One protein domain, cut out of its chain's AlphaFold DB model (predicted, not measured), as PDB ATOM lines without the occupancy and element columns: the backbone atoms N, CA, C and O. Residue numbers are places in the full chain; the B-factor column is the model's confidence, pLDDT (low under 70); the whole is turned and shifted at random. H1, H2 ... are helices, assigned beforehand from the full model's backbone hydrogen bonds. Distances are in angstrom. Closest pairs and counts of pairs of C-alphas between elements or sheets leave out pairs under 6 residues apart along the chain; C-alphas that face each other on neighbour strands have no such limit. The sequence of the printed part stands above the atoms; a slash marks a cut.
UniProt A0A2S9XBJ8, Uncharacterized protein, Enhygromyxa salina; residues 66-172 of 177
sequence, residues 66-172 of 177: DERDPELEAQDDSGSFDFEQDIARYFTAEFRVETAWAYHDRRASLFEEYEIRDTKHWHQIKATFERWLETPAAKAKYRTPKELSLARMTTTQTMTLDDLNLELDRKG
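AT A GLANCE: This is residues 66 to 172 of the 177 residues of an uncharacterized protein of Enhygromyxa salina (UniProt A0A2S9XBJ8). One long helix, H6, crosses H2 of a helical hairpin about perpendicularly, and its far part, residues 160 to 172, sticks out as a free arm. H2 is in the middle of the body, paired with H3 in the hairpin; H4 is near both, short H1 packs on H4, and short H5 lies at the turn from H4 to H6. The printed part has 107 residues with six named helices, H1 to H6 in order, and no named strand; the class is all helix. The whole is compact, with a radius of gyration of the C-alphas of 15.1 A, and spans 49 by 34 by 20 A, the arm making much of the length.

IN THESE COORDINATES: H6, the longest helix, holds residues 145 to 172 and is 40.7 A long, from C-alpha 145 at (203.178, 218.557, 231.553) to C-alpha 172 at (188.515, 188.743, 255.099). H2 is residues 87 to 99, 18.2 A, and H3 is residues 104 to 113, 14.2 A. H4 is residues 119 to 133, 21.3 A. The short helices are H5, residues 136 to 141, 8.9 A, and H1, residues 70 to 73, 4.9 A, beginning with C-alpha 70 at (199.062, 236.089, 247.313).

HOW THE PARTS SIT: H6 touches H2 with its residues 152 to 159 alone, about perpendicular at 77 degrees; the closest C-alphas, of Phe 91 and Arg 152, are 5.8 A apart. H2 touches H3 with residues 93 to 97 alone, closest at the C-alphas of Val 97 and Arg 107, 5.8 A. These two form a helical hairpin, at a shallow tilt of 14 degrees, opposite ways. H4 is near H2, with 9 pairs of C-alphas within 10 A, and near H3, with 5. H1 touches H4, the closest C-alphas being those of Glu 73 and Gln 124, 4.2 A apart. H5 is close to but not clearly touching H4, about perpendicular at 89 degrees; the closest C-alphas, of Leu 133 and Lys 139, are 6.5 A apart. H5 and H6 are near each other, with 5 pairs within 10 A. H4 and H6 are apart. In H2, H3, H4, H5 and H6 each O i to N i+4 pair is within hydrogen-bond range; H1 is too short for such a pair.

THE WHOLE: The farthest C-alphas, of Glu 71 and Gly 172, are 50.9 A apart. Without the free residues 160 to 172, the body spans 36 by 33 by 19 A. The printed part has no cut. The link from H1 to H2, residues 74 to 86, is long; the other links are tight. The mean pLDDT of the printed part is 88.1, with residue 66 and residues 162 to 172 under 70.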
ATOM      1  N   ASP A  66     188.830 230.740 253.549       67.31
ATOM      2  CA  ASP A  66     189.244 230.087 252.300       67.31
ATOM      3  C   ASP A  66     189.766 231.081 251.240       67.31
ATOM      4  O   ASP A  66     190.098 230.686 250.118       67.31
ATOM      5  N   GLU A  67     189.850 232.377 251.560       78.00
ATOM      6  CA  GLU A  67     190.454 233.371 250.672       78.00
ATOM      7  C   GLU A  67     191.967 233.144 250.506       78.00
ATOM      8  O   GLU A  67     192.724 233.014 251.473       78.00
ATOM      9  N   ARG A  68     192.418 233.137 249.245       85.69
ATOM     10  CA  ARG A  68     193.833 233.026 248.870       85.69
ATOM     11  C   ARG A  68     194.617 234.264 249.294       85.69
ATOM     12  O   ARG A  68     194.173 235.388 249.070       85.69
ATOM     13  N   ASP A  69     195.817 234.047 249.821       90.56
ATOM     14  CA  ASP A  69     196.736 235.103 250.241       90.56
ATOM     15  C   ASP A  69     197.959 235.147 249.302       90.56
ATOM     16  O   ASP A  69     198.886 234.349 249.460       90.56
ATOM     17  N   PRO A  70     197.986 236.050 248.302       89.50
ATOM     18  CA  PRO A  70     199.062 236.089 247.313       89.50
ATOM     19  C   PRO A  70     200.418 236.498 247.908       89.50
ATOM     20  O   PRO A  70     201.457 236.131 247.357       89.50
ATOM     21  N   GLU A  71     200.435 237.256 249.009       92.12
ATOM     22  CA  GLU A  71     201.681 237.660 249.672       92.12
ATOM     23  C   GLU A  71     202.306 236.484 250.423       92.12
ATOM     24  O   GLU A  71     203.531 236.325 250.426       92.12
ATOM     25  N   LEU A  72     201.467 235.633 251.022       91.38
ATOM     26  CA  LEU A  72     201.909 234.382 251.624       91.38
ATOM     27  C   LEU A  72     202.335 233.366 250.557       91.38
ATOM     28  O   LEU A  72     203.399 232.768 250.677       91.38
ATOM     29  N   GLU A  73     201.564 233.210 249.478       92.56
ATOM     30  CA  GLU A  73     201.879 232.279 248.384       92.56
ATOM     31  C   GLU A  73     203.220 232.579 247.701       92.56
ATOM     32  O   GLU A  73     203.858 231.662 247.180       92.56
ATOM     33  N   ALA A  74     203.669 233.837 247.704       91.81
ATOM     34  CA  ALA A  74     204.975 234.236 247.181       91.81
ATOM     35  C   ALA A  74     206.158 233.732 248.029       91.81
ATOM     36  O   ALA A  74     207.290 233.719 247.546       91.81
ATOM     37  N   GLN A  75     205.914 233.329 249.278       93.31
ATOM     38  CA  GLN A  75     206.926 232.782 250.176       93.31
ATOM     39  C   GLN A  75     206.998 231.264 250.015       93.31
ATOM     40  O   GLN A  75     205.974 230.583 250.027       93.31
ATOM     41  N   ASP A  76     208.212 230.732 249.884       93.12
ATOM     42  CA  ASP A  76     208.430 229.289 249.796       93.12
ATOM     43  C   ASP A  76     208.215 228.619 251.157       93.12
ATOM     44  O   ASP A  76     208.950 228.872 252.111       93.12
ATOM     45  N   ASP A  77     207.221 227.737 251.217       94.56
ATOM     46  CA  ASP A  77     206.957 226.838 252.338       94.56
ATOM     47  C   ASP A  77     206.421 225.520 251.769       94.56
ATOM     48  O   ASP A  77     205.359 225.480 251.146       94.56
ATOM     49  N   SER A  78     207.189 224.442 251.925       91.75
ATOM     50  CA  SER A  78     206.796 223.102 251.480       91.75
ATOM     51  C   SER A  78     206.036 222.324 252.557       91.75
ATOM     52  O   SER A  78     205.650 221.182 252.313       91.75
ATOM     53  N   GLY A  79     205.816 222.902 253.743       93.19
ATOM     54  CA  GLY A  79     205.235 222.205 254.885       93.19
ATOM     55  C   GLY A  79     206.016 220.933 255.229       93.19
ATOM     56  O   GLY A  79     207.243 220.944 255.334       93.19
ATOM     57  N   SER A  80     205.297 219.815 255.365       93.94
ATOM     58  CA  SER A  80     205.869 218.487 255.628       93.94
ATOM     59  C   SER A  80     206.331 217.739 254.366       93.94
ATOM     60  O   SER A  80     206.792 216.598 254.453       93.94
ATOM     61  N   PHE A  81     206.197 218.341 253.179       96.38
ATOM     62  CA  PHE A  81     206.453 217.670 251.907       96.38
ATOM     63  C   PHE A  81     207.905 217.831 251.441       96.38
ATOM     64  O   PHE A  81     208.463 218.928 251.449       96.38
ATOM     65  N   ASP A  82     208.484 216.733 250.947       94.50
ATOM     66  CA  ASP A  82     209.747 216.724 250.205       94.50
ATOM     67  C   ASP A  82     209.449 216.445 248.724       94.50
ATOM     68  O   ASP A  82     209.259 215.299 248.312       94.50
ATOM     69  N   PHE A  83     209.402 217.498 247.906       93.62
ATOM     70  CA  PHE A  83     209.096 217.374 246.477       93.62
ATOM     71  C   PHE A  83     210.164 216.597 245.693       93.62
ATOM     72  O   PHE A  83     209.879 216.042 244.629       93.62
ATOM     73  N   GLU A  84     211.398 216.531 246.197       91.94
ATOM     74  CA  GLU A  84     212.483 215.834 245.519       91.94
ATOM     75  C   GLU A  84     212.486 214.343 245.830       91.94
ATOM     76  O   GLU A  84     212.714 213.543 244.920       91.94
ATOM     77  N   GLN A  85     212.239 213.954 247.078       92.56
ATOM     78  CA  GLN A  85     212.381 212.567 247.526       92.56
ATOM     79  C   GLN A  85     211.044 211.835 247.660       92.56
ATOM     80  O   GLN A  85     211.003 210.632 247.402       92.56
ATOM     81  N   ASP A  86     209.958 212.539 247.990       92.12
ATOM     82  CA  ASP A  86     208.640 211.957 248.272       92.12
ATOM     83  C   ASP A  86     207.488 212.791 247.684       92.12
ATOM     84  O   ASP A  86     206.555 213.245 248.349       92.12
ATOM     85  N   ILE A  87     207.535 212.980 246.367       91.81
ATOM     86  CA  ILE A  87     206.467 213.675 245.641       91.81
ATOM     87  C   ILE A  87     205.139 212.902 245.637       91.81
ATOM     88  O   ILE A  87     204.077 213.496 245.450       91.81
ATOM     89  N   ALA A  88     205.184 211.584 245.857       92.06
ATOM     90  CA  ALA A  88     203.987 210.759 245.934       92.06
ATOM     91  C   ALA A  88     203.106 211.207 247.106       92.06
ATOM     92  O   ALA A  88     201.914 211.426 246.905       92.06
ATOM     93  N   ARG A  89     203.700 211.465 248.284       93.31
ATOM     94  CA  ARG A  89     202.986 212.021 249.442       93.31
ATOM     95  C   ARG A  89     202.298 213.349 249.124       93.31
ATOM     96  O   ARG A  89     201.151 213.537 249.523       93.31
ATOM     97  N   TYR A  90     202.950 214.240 248.370       95.44
ATOM     98  CA  TYR A  90     202.326 215.492 247.930       95.44
ATOM     99  C   TYR A  90     201.147 215.248 246.976       95.44
ATOM    100  O   TYR A  90     200.068 215.787 247.202       95.44
ATOM    101  N   PHE A  91     201.293 214.409 245.943       94.81
ATOM    102  CA  PHE A  91     200.189 214.124 245.010       94.81
ATOM    103  C   PHE A  91     199.005 213.430 245.679       94.81
ATOM    104  O   PHE A  91     197.852 213.700 245.341       94.81
ATOM    105  N   THR A  92     199.280 212.562 246.645       92.88
ATOM    106  CA  THR A  92     198.271 211.959 247.506       92.88
ATOM    107  C   THR A  92     197.507 213.015 248.297       92.88
ATOM    108  O   THR A  92     196.274 213.015 248.281       92.88
ATOM    109  N   ALA A  93     198.229 213.909 248.978       94.56
ATOM    110  CA  ALA A  93     197.624 214.980 249.754       94.56
ATOM    111  C   ALA A  93     196.795 215.898 248.851       94.56
ATOM    112  O   ALA A  93     195.628 216.138 249.145       94.56
ATOM    113  N   GLU A  94     197.352 216.310 247.707       95.19
ATOM    114  CA  GLU A  94     196.675 217.130 246.700       95.19
ATOM    115  C   GLU A  94     195.366 216.481 246.255       95.19
ATOM    116  O   GLU A  94     194.311 217.097 246.326       95.19
ATOM    117  N   PHE A  95     195.386 215.201 245.893       92.75
ATOM    118  CA  PHE A  95     194.171 214.508 245.488       92.75
ATOM    119  C   PHE A  95     193.125 214.411 246.610       92.75
ATOM    120  O   PHE A  95     191.946 214.694 246.379       92.75
ATOM    121  N   ARG A  96     193.530 214.011 247.824       92.12
ATOM    122  CA  ARG A  96     192.604 213.804 248.951       92.12
ATOM    123  C   ARG A  96     192.001 215.121 249.431       92.12
ATOM    124  O   ARG A  96     190.794 215.171 249.652       92.12
ATOM    125  N   VAL A  97     192.814 216.168 249.550       92.56
ATOM    126  CA  VAL A  97     192.378 217.506 249.970       92.56
ATOM    127  C   VAL A  97     191.427 218.111 248.941       92.56
ATOM    128  O   VAL A  97     190.352 218.566 249.315       92.56
ATOM    129  N   GLU A  98     191.767 218.068 247.649       91.62
ATOM    130  CA  GLU A  98     190.927 218.660 246.597       91.62
ATOM    131  C   GLU A  98     189.605 217.889 246.425       91.62
ATOM    132  O   GLU A  98     188.553 218.488 246.217       91.62
ATOM    133  N   THR A  99     189.616 216.562 246.601       89.94
ATOM    134  CA  THR A  99     188.383 215.747 246.601       89.94
ATOM    135  C   THR A  99     187.508 216.033 247.825       89.94
ATOM    136  O   THR A  99     186.281 215.969 247.751       89.94
ATOM    137  N   ALA A 100     188.127 216.349 248.964       89.50
ATOM    138  CA  ALA A 100     187.441 216.671 250.208       89.50
ATOM    139  C   ALA A 100     187.136 218.169 250.367       89.50
ATOM    140  O   ALA A 100     186.666 218.565 251.429       89.50
ATOM    141  N   TRP A 101     187.383 219.002 249.349       87.75
ATOM    142  CA  TRP A 101     187.379 220.461 249.507       87.75
ATOM    143  C   TRP A 101     186.051 221.021 250.021       87.75
ATOM    144  O   TRP A 101     186.042 221.903 250.872       87.75
ATOM    145  N   ALA A 102     184.937 220.474 249.530       84.88
ATOM    146  CA  ALA A 102     183.585 220.871 249.925       84.88
ATOM    147  C   ALA A 102     183.142 220.322 251.296       84.88
ATOM    148  O   ALA A 102     182.064 220.668 251.770       84.88
ATOM    149  N   TYR A 103     183.939 219.449 251.920       85.81
ATOM    150  CA  TYR A 103     183.626 218.792 253.188       85.81
ATOM    151  C   TYR A 103     184.588 219.295 254.266       85.81
ATOM    152  O   TYR A 103     185.672 218.732 254.444       85.81
ATOM    153  N   HIS A 104     184.196 220.352 254.981       87.38
ATOM    154  CA  HIS A 104     185.069 221.077 255.907       87.38
ATOM    155  C   HIS A 104     185.758 220.161 256.930       87.38
ATOM    156  O   HIS A 104     186.984 220.175 257.034       87.38
ATOM    157  N   ASP A 105     185.007 219.296 257.614       89.12
ATOM    158  CA  ASP A 105     185.552 218.391 258.636       89.12
ATOM    159  C   ASP A 105     186.540 217.373 258.065       89.12
ATOM    160  O   ASP A 105     187.584 217.071 258.658       89.12
ATOM    161  N   ARG A 106     186.247 216.864 256.864       88.19
ATOM    162  CA  ARG A 106     187.139 215.934 256.170       88.19
ATOM    163  C   ARG A 106     188.416 216.641 255.730       88.19
ATOM    164  O   ARG A 106     189.497 216.082 255.889       88.19
ATOM    165  N   ARG A 107     188.305 217.863 255.206       91.75
ATOM    166  CA  ARG A 107     189.449 218.705 254.844       91.75
ATOM    167  C   ARG A 107     190.306 219.032 256.067       91.75
ATOM    168  O   ARG A 107     191.515 218.862 255.994       91.75
ATOM    169  N   ALA A 108     189.696 219.415 257.189       90.25
ATOM    170  CA  ALA A 108     190.397 219.698 258.440       90.25
ATOM    171  C   ALA A 108     191.157 218.468 258.968       90.25
ATOM    172  O   ALA A 108     192.327 218.572 259.327       90.25
ATOM    173  N   SER A 109     190.536 217.285 258.918       93.00
ATOM    174  CA  SER A 109     191.194 216.024 259.298       93.00
ATOM    175  C   SER A 109     192.401 215.709 258.403       93.00
ATOM    176  O   SER A 109     193.439 215.264 258.882       93.00
ATOM    177  N   LEU A 110     192.285 215.963 257.094       93.44
ATOM    178  CA  LEU A 110     193.397 215.802 256.153       93.44
ATOM    179  C   LEU A 110     194.498 216.839 256.393       93.44
ATOM    180  O   LEU A 110     195.675 216.519 256.260       93.44
ATOM    181  N   PHE A 111     194.138 218.070 256.749       95.00
ATOM    182  CA  PHE A 111     195.110 219.102 257.091       95.00
ATOM    183  C   PHE A 111     195.940 218.697 258.305       95.00
ATOM    184  O   PHE A 111     197.163 218.780 258.246       95.00
ATOM    185  N   GLU A 112     195.316 218.149 259.345       95.00
ATOM    186  CA  GLU A 112     196.046 217.582 260.480       95.00
ATOM    187  C   GLU A 112     196.944 216.405 260.057       95.00
ATOM    188  O   GLU A 112     198.125 216.386 260.397       95.00
ATOM    189  N   GLU A 113     196.427 215.469 259.248       94.19
ATOM    190  CA  GLU A 113     197.173 214.295 258.758       94.19
ATOM    191  C   GLU A 113     198.453 214.677 257.987       94.19
ATOM    192  O   GLU A 113     199.487 214.016 258.121       94.19
ATOM    193  N   TYR A 114     198.401 215.750 257.191       95.56
ATOM    194  CA  TYR A 114     199.529 216.231 256.385       95.56
ATOM    195  C   TYR A 114     200.298 217.403 257.013       95.56
ATOM    196  O   TYR A 114     201.173 217.969 256.354       95.56
ATOM    197  N   GLU A 115     200.017 217.758 258.269       95.62
ATOM    198  CA  GLU A 115     200.644 218.887 258.980       95.62
ATOM    199  C   GLU A 115     200.455 220.243 258.258       95.62
ATOM    200  O   GLU A 115     201.317 221.126 258.258       95.62
ATOM    201  N   ILE A 116     199.299 220.423 257.621       95.69
ATOM    202  CA  ILE A 116     198.870 221.666 256.983       95.69
ATOM    203  C   ILE A 116     198.133 222.514 258.028       95.69
ATOM    204  O   ILE A 116     197.143 222.083 258.605       95.69
ATOM    205  N   ARG A 117     198.604 223.742 258.268       93.94
ATOM    206  CA  ARG A 117     198.020 224.662 259.257       93.94
ATOM    207  C   ARG A 117     196.592 225.100 258.928       93.94
ATOM    208  O   ARG A 117     195.734 225.065 259.800       93.94
ATOM    209  N   ASP A 118     196.361 225.547 257.699       92.31
ATOM    210  CA  ASP A 118     195.090 226.113 257.242       92.31
ATOM    211  C   ASP A 118     195.020 226.147 255.700       92.31
ATOM    212  O   ASP A 118     195.951 225.729 255.001       92.31
ATOM    213  N   THR A 119     193.908 226.658 255.162       93.31
ATOM    214  CA  THR A 119     193.686 226.797 253.715       93.31
ATOM    215  C   THR A 119     194.753 227.674 253.044       93.31
ATOM    216  O   THR A 119     195.211 227.359 251.945       93.31
ATOM    217  N   LYS A 120     195.218 228.741 253.702       93.69
ATOM    218  CA  LYS A 120     196.239 229.642 253.143       93.69
ATOM    219  C   LYS A 120     197.589 228.943 253.039       93.69
ATOM    220  O   LYS A 120     198.255 229.041 252.012       93.69
ATOM    221  N   HIS A 121     197.951 228.167 254.056       94.75
ATOM    222  CA  HIS A 121     199.130 227.316 254.045       94.75
ATOM    223  C   HIS A 121     199.049 226.251 252.947       94.75
ATOM    224  O   HIS A 121     200.037 226.015 252.257       94.75
ATOM    225  N   TRP A 122     197.875 225.653 252.711       95.69
ATOM    226  CA  TRP A 122     197.690 224.733 251.584       95.69
ATOM    227  C   TRP A 122     197.975 225.409 250.236       95.69
ATOM    228  O   TRP A 122     198.723 224.876 249.413       95.69
ATOM    229  N   HIS A 123     197.440 226.611 250.017       95.12
ATOM    230  CA  HIS A 123     197.714 227.379 248.802       95.12
ATOM    231  C   HIS A 123     199.187 227.779 248.672       95.12
ATOM    232  O   HIS A 123     199.745 227.694 247.576       95.12
ATOM    233  N   GLN A 124     199.841 228.133 249.779       95.94
ATOM    234  CA  GLN A 124     201.272 228.416 249.812       95.94
ATOM    235  C   GLN A 124     202.115 227.198 249.407       95.94
ATOM    236  O   GLN A 124     203.025 227.329 248.585       95.94
ATOM    237  N   ILE A 125     201.787 226.004 249.911       96.62
ATOM    238  CA  ILE A 125     202.460 224.752 249.535       96.62
ATOM    239  C   ILE A 125     202.293 224.486 248.035       96.62
ATOM    240  O   ILE A 125     203.273 224.174 247.356       96.62
ATOM    241  N   LYS A 126     201.082 224.669 247.488       96.25
ATOM    242  CA  LYS A 126     200.827 224.520 246.043       96.25
ATOM    243  C   LYS A 126     201.650 225.506 245.213       96.25
ATOM    244  O   LYS A 126     202.279 225.104 244.239       96.25
ATOM    245  N   ALA A 127     201.702 226.775 245.615       96.19
ATOM    246  CA  ALA A 127     202.504 227.789 244.932       96.19
ATOM    247  C   ALA A 127     204.011 227.470 244.999       96.19
ATOM    248  O   ALA A 127     204.737 227.633 244.015       96.19
ATOM    249  N   THR A 128     204.480 226.953 246.138       96.56
ATOM    250  CA  THR A 128     205.864 226.492 246.317       96.56
ATOM    251  C   THR A 128     206.164 225.296 245.413       96.56
ATOM    252  O   THR A 128     207.212 225.258 244.768       96.56
ATOM    253  N   PHE A 129     205.230 224.351 245.285       96.00
ATOM    254  CA  PHE A 129     205.347 223.228 244.358       96.00
ATOM    255  C   PHE A 129     205.420 223.689 242.893       96.00
ATOM    256  O   PHE A 129     206.282 223.230 242.143       96.00
ATOM    257  N   GLU A 130     204.571 224.635 242.483       94.31
ATOM    258  CA  GLU A 130     204.599 225.212 241.133       94.31
ATOM    259  C   GLU A 130     205.946 225.875 240.816       94.31
ATOM    260  O   GLU A 130     206.489 225.687 239.728       94.31
ATOM    261  N   ARG A 131     206.543 226.587 241.776       95.00
ATOM    262  CA  ARG A 131     207.899 227.136 241.617       95.00
ATOM    263  C   ARG A 131     208.967 226.049 241.605       95.00
ATOM    264  O   ARG A 131     209.907 226.128 240.812       95.00
ATOM    265  N   TRP A 132     208.826 225.012 242.430       94.88
ATOM    266  CA  TRP A 132     209.735 223.870 242.420       94.88
ATOM    267  C   TRP A 132     209.746 223.161 241.059       94.88
ATOM    268  O   TRP A 132     210.821 222.773 240.596       94.88
ATOM    269  N   LEU A 133     208.606 223.075 240.359       94.38
ATOM    270  CA  LEU A 133     208.531 222.526 238.997       94.38
ATOM    271  C   LEU A 133     209.432 223.258 237.990       94.38
ATOM    272  O   LEU A 133     209.881 222.661 237.008       94.38
ATOM    273  N   GLU A 134     209.762 224.525 238.244       93.94
ATOM    274  CA  GLU A 134     210.655 225.308 237.393       93.94
ATOM    275  C   GLU A 134     212.147 225.031 237.634       93.94
ATOM    276  O   GLU A 134     212.990 225.434 236.819       93.94
ATOM    277  N   THR A 135     212.488 224.307 238.703       93.75
ATOM    278  CA  THR A 135     213.870 223.958 239.049       93.75
ATOM    279  C   THR A 135     214.464 222.909 238.095       93.75
ATOM    280  O   THR A 135     213.738 222.117 237.482       93.75
ATOM    281  N   PRO A 136     215.805 222.831 237.971       93.62
ATOM    282  CA  PRO A 136     216.456 221.784 237.182       93.62
ATOM    283  C   PRO A 136     216.131 220.362 237.659       93.62
ATOM    284  O   PRO A 136     216.026 219.458 236.832       93.62
ATOM    285  N   ALA A 137     215.957 220.164 238.972       90.38
ATOM    286  CA  ALA A 137     215.642 218.865 239.561       90.38
ATOM    287  C   ALA A 137     214.259 218.370 239.116       90.38
ATOM    288  O   ALA A 137     214.125 217.239 238.641       90.38
ATOM    289  N   ALA A 138     213.247 219.238 239.182       90.75
ATOM    290  CA  ALA A 138     211.908 218.904 238.721       90.75
ATOM    291  C   ALA A 138     211.856 218.711 237.204       90.75
ATOM    292  O   ALA A 138     211.316 217.710 236.741       90.75
ATOM    293  N   LYS A 139     212.505 219.583 236.421       92.81
ATOM    294  CA  LYS A 139     212.579 219.462 234.951       92.81
ATOM    295  C   LYS A 139     213.306 218.203 234.474       92.81
ATOM    296  O   LYS A 139     213.044 217.734 233.365       92.81
ATOM    297  N   ALA A 140     214.206 217.646 235.285       91.00
ATOM    298  CA  ALA A 140     214.850 216.368 234.998       91.00
ATOM    299  C   ALA A 140     213.897 215.171 235.176       91.00
ATOM    300  O   ALA A 140     214.031 214.186 234.450       91.00
ATOM    301  N   LYS A 141     212.939 215.256 236.112       86.25
ATOM    302  CA  LYS A 141     211.945 214.201 236.389       86.25
ATOM    303  C   LYS A 141     210.659 214.348 235.566       86.25
ATOM    304  O   LYS A 141     210.132 213.356 235.075       86.25
ATOM    305  N   TYR A 142     210.178 215.577 235.405       89.69
ATOM    306  CA  TYR A 142     208.924 215.949 234.750       89.69
ATOM    307  C   TYR A 142     209.222 216.945 233.633       89.69
ATOM    308  O   TYR A 142     209.035 218.154 233.766       89.69
ATOM    309  N   ARG A 143     209.740 216.441 232.512       85.50
ATOM    310  CA  ARG A 143     210.170 217.286 231.393       85.50
ATOM    311  C   ARG A 143     208.985 217.919 230.670       85.50
ATOM    312  O   ARG A 143     209.121 218.979 230.061       85.50
ATOM    313  N   THR A 144     207.839 217.248 230.693       89.62
ATOM    314  CA  THR A 144     206.615 217.691 230.029       89.62
ATOM    315  C   THR A 144     205.420 217.693 230.986       89.62
ATOM    316  O   THR A 144     205.334 216.835 231.868       89.62
ATOM    317  N   PRO A 145     204.420 218.572 230.772       88.94
ATOM    318  CA  PRO A 145     203.178 218.557 231.553       88.94
ATOM    319  C   PRO A 145     202.451 217.204 231.515       88.94
ATOM    320  O   PRO A 145     201.787 216.816 232.475       88.94
ATOM    321  N   LYS A 146     202.603 216.452 230.416       89.69
ATOM    322  CA  LYS A 146     202.031 215.110 230.268       89.69
ATOM    323  C   LYS A 146     202.646 214.109 231.250       89.69
ATOM    324  O   LYS A 146     201.918 213.287 231.792       89.69
ATOM    325  N   GLU A 147     203.955 214.170 231.481       89.81
ATOM    326  CA  GLU A 147     204.637 213.293 232.445       89.81
ATOM    327  C   GLU A 147     204.225 213.620 233.881       89.81
ATOM    328  O   GLU A 147     203.979 212.704 234.660       89.81
ATOM    329  N   LEU A 148     204.070 214.907 234.209       90.19
ATOM    330  CA  LEU A 148     203.548 215.336 235.508       90.19
ATOM    331  C   LEU A 148     202.117 214.825 235.735       90.19
ATOM    332  O   LEU A 148     201.808 214.258 236.781       90.19
ATOM    333  N   SER A 149     201.248 214.989 234.736       90.25
ATOM    334  CA  SER A 149     199.868 214.498 234.791       90.25
ATOM    335  C   SER A 149     199.803 212.974 234.923       90.25
ATOM    336  O   SER A 149     199.020 212.470 235.728       90.25
ATOM    337  N   LEU A 150     200.655 212.244 234.196       91.25
ATOM    338  CA  LEU A 150     200.761 210.793 234.323       91.25
ATOM    339  C   LEU A 150     201.218 210.394 235.731       91.25
ATOM    340  O   LEU A 150     200.617 209.508 236.322       91.25
ATOM    341  N   ALA A 151     202.228 211.065 236.291       89.81
ATOM    342  CA  ALA A 151     202.724 210.773 237.634       89.81
ATOM    343  C   ALA A 151     201.653 210.991 238.714       89.81
ATOM    344  O   ALA A 151     201.485 210.139 239.588       89.81
ATOM    345  N   ARG A 152     200.880 212.081 238.612       90.50
ATOM    346  CA  ARG A 152     199.710 212.325 239.469       90.50
ATOM    347  C   ARG A 152     198.692 211.191 239.357       90.50
ATOM    348  O   ARG A 152     198.314 210.610 240.367       90.50
ATOM    349  N   MET A 153     198.300 210.837 238.132       90.75
ATOM    350  CA  MET A 153     197.314 209.783 237.865       90.75
ATOM    351  C   MET A 153     197.776 208.406 238.352       90.75
ATOM    352  O   MET A 153     196.992 207.672 238.939       90.75
ATOM    353  N   THR A 154     199.036 208.039 238.122       90.00
ATOM    354  CA  THR A 154     199.585 206.765 238.595       90.00
ATOM    355  C   THR A 154     199.602 206.713 240.118       90.00
ATOM    356  O   THR A 154     199.183 205.709 240.681       90.00
ATOM    357  N   THR A 155     200.006 207.800 240.784       88.81
ATOM    358  CA  THR A 155     200.027 207.862 242.253       88.81
ATOM    359  C   THR A 155     198.627 207.657 242.830       88.81
ATOM    360  O   THR A 155     198.436 206.812 243.702       88.81
ATOM    361  N   THR A 156     197.625 208.364 242.303       85.12
ATOM    362  CA  THR A 156     196.247 208.241 242.796       85.12
ATOM    363  C   THR A 156     195.634 206.879 242.477       85.12
ATOM    364  O   THR A 156     194.950 206.310 243.325       85.12
ATOM    365  N   GLN A 157     195.927 206.298 241.308       86.25
ATOM    366  CA  GLN A 157     195.493 204.938 240.972       86.25
ATOM    367  C   GLN A 157     196.088 203.888 241.909       86.25
ATOM    368  O   GLN A 157     195.349 203.033 242.395       86.25
ATOM    369  N   THR A 158     197.391 203.954 242.198       80.38
ATOM    370  CA  THR A 158     198.034 203.026 243.137       80.38
ATOM    371  C   THR A 158     197.384 203.107 244.515       80.38
ATOM    372  O   THR A 158     197.017 202.073 245.059       80.38
ATOM    373  N   MET A 159     197.103 204.311 245.018       74.88
ATOM    374  CA  MET A 159     196.418 204.467 246.304       74.88
ATOM    375  C   MET A 159     195.015 203.877 246.331       74.88
ATOM    376  O   MET A 159     194.673 203.185 247.281       74.88
ATOM    377  N   THR A 160     194.206 204.111 245.291       74.38
ATOM    378  CA  THR A 160     192.865 203.508 245.245       74.38
ATOM    379  C   THR A 160     192.928 201.982 245.281       74.38
ATOM    380  O   THR A 160     192.062 201.351 245.878       74.38
ATOM    381  N   LEU A 161     193.960 201.376 244.686       70.50
ATOM    382  CA  LEU A 161     194.169 199.932 244.748       70.50
ATOM    383  C   LEU A 161     194.658 199.473 246.126       70.50
ATOM    384  O   LEU A 161     194.172 198.452 246.605       70.50
ATOM    385  N   ASP A 162     195.569 200.208 246.767       66.06
ATOM    386  CA  ASP A 162     196.042 199.907 248.123       66.06
ATOM    387  C   ASP A 162     194.916 200.018 249.163       66.06
ATOM    388  O   ASP A 162     194.757 199.103 249.971       66.06
ATOM    389  N   ASP A 163     194.081 201.061 249.100       66.94
ATOM    390  CA  ASP A 163     192.919 201.219 249.985       66.94
ATOM    391  C   ASP A 163     191.917 200.069 249.796       66.94
ATOM    392  O   ASP A 163     191.484 199.450 250.770       66.94
ATOM    393  N   LEU A 164     191.604 199.708 248.543       62.84
ATOM    394  CA  LEU A 164     190.724 198.573 248.241       62.84
ATOM    395  C   LEU A 164     191.308 197.242 248.732       62.84
ATOM    396  O   LEU A 164     190.574 196.390 249.238       62.84
ATOM    397  N   ASN A 165     192.618 197.043 248.595       63.50
ATOM    398  CA  ASN A 165     193.276 195.819 249.039       63.50
ATOM    399  C   ASN A 165     193.305 195.727 250.577       63.50
ATOM    400  O   ASN A 165     193.013 194.671 251.140       63.50
ATOM    401  N   LEU A 166     193.546 196.847 251.266       63.53
ATOM    402  CA  LEU A 166     193.488 196.941 252.725       63.53
ATOM    403  C   LEU A 166     192.071 196.662 253.264       63.53
ATOM    404  O   LEU A 166     191.910 196.007 254.298       63.53
ATOM    405  N   GLU A 167     191.029 197.131 252.571       60.28
ATOM    406  CA  GLU A 167     189.634 196.839 252.914       60.28
ATOM    407  C   GLU A 167     189.272 195.362 252.714       60.28
ATOM    408  O   GLU A 167     188.581 194.779 253.556       60.28
ATOM    409  N   LEU A 168     189.753 194.734 251.637       64.44
ATOM    410  CA  LEU A 168     189.547 193.305 251.387       64.44
ATOM    411  C   LEU A 168     190.211 192.438 252.463       64.44
ATOM    412  O   LEU A 168     189.574 191.505 252.961       64.44
ATOM    413  N   ASP A 169     191.426 192.784 252.890       66.12
ATOM    414  CA  ASP A 169     192.121 192.091 253.978       66.12
ATOM    415  C   ASP A 169     191.398 192.267 255.324       66.12
ATOM    416  O   ASP A 169     191.193 191.294 256.059       66.12
ATOM    417  N   ARG A 170     190.910 193.478 255.637       61.91
ATOM    418  CA  ARG A 170     190.102 193.727 256.848       61.91
ATOM    419  C   ARG A 170     188.776 192.965 256.835       61.91
ATOM    420  O   ARG A 170     188.366 192.429 257.865       61.91
ATOM    421  N   LYS A 171     188.105 192.883 255.684       61.25
ATOM    422  CA  LYS A 171     186.820 192.181 255.538       61.25
ATOM    423  C   LYS A 171     186.990 190.657 255.525       61.25
ATOM    424  O   LYS A 171     186.115 189.945 256.017       61.25
ATOM    425  N   GLY A 172     188.125 190.155 255.035       59.06
ATOM    426  CA  GLY A 172     188.515 188.743 255.099       59.06
ATOM    427  C   GLY A 172     188.933 188.272 256.498       59.06
ATOM    428  O   GLY A 172     188.802 187.090 256.810       59.06
TER     429      GLY A 172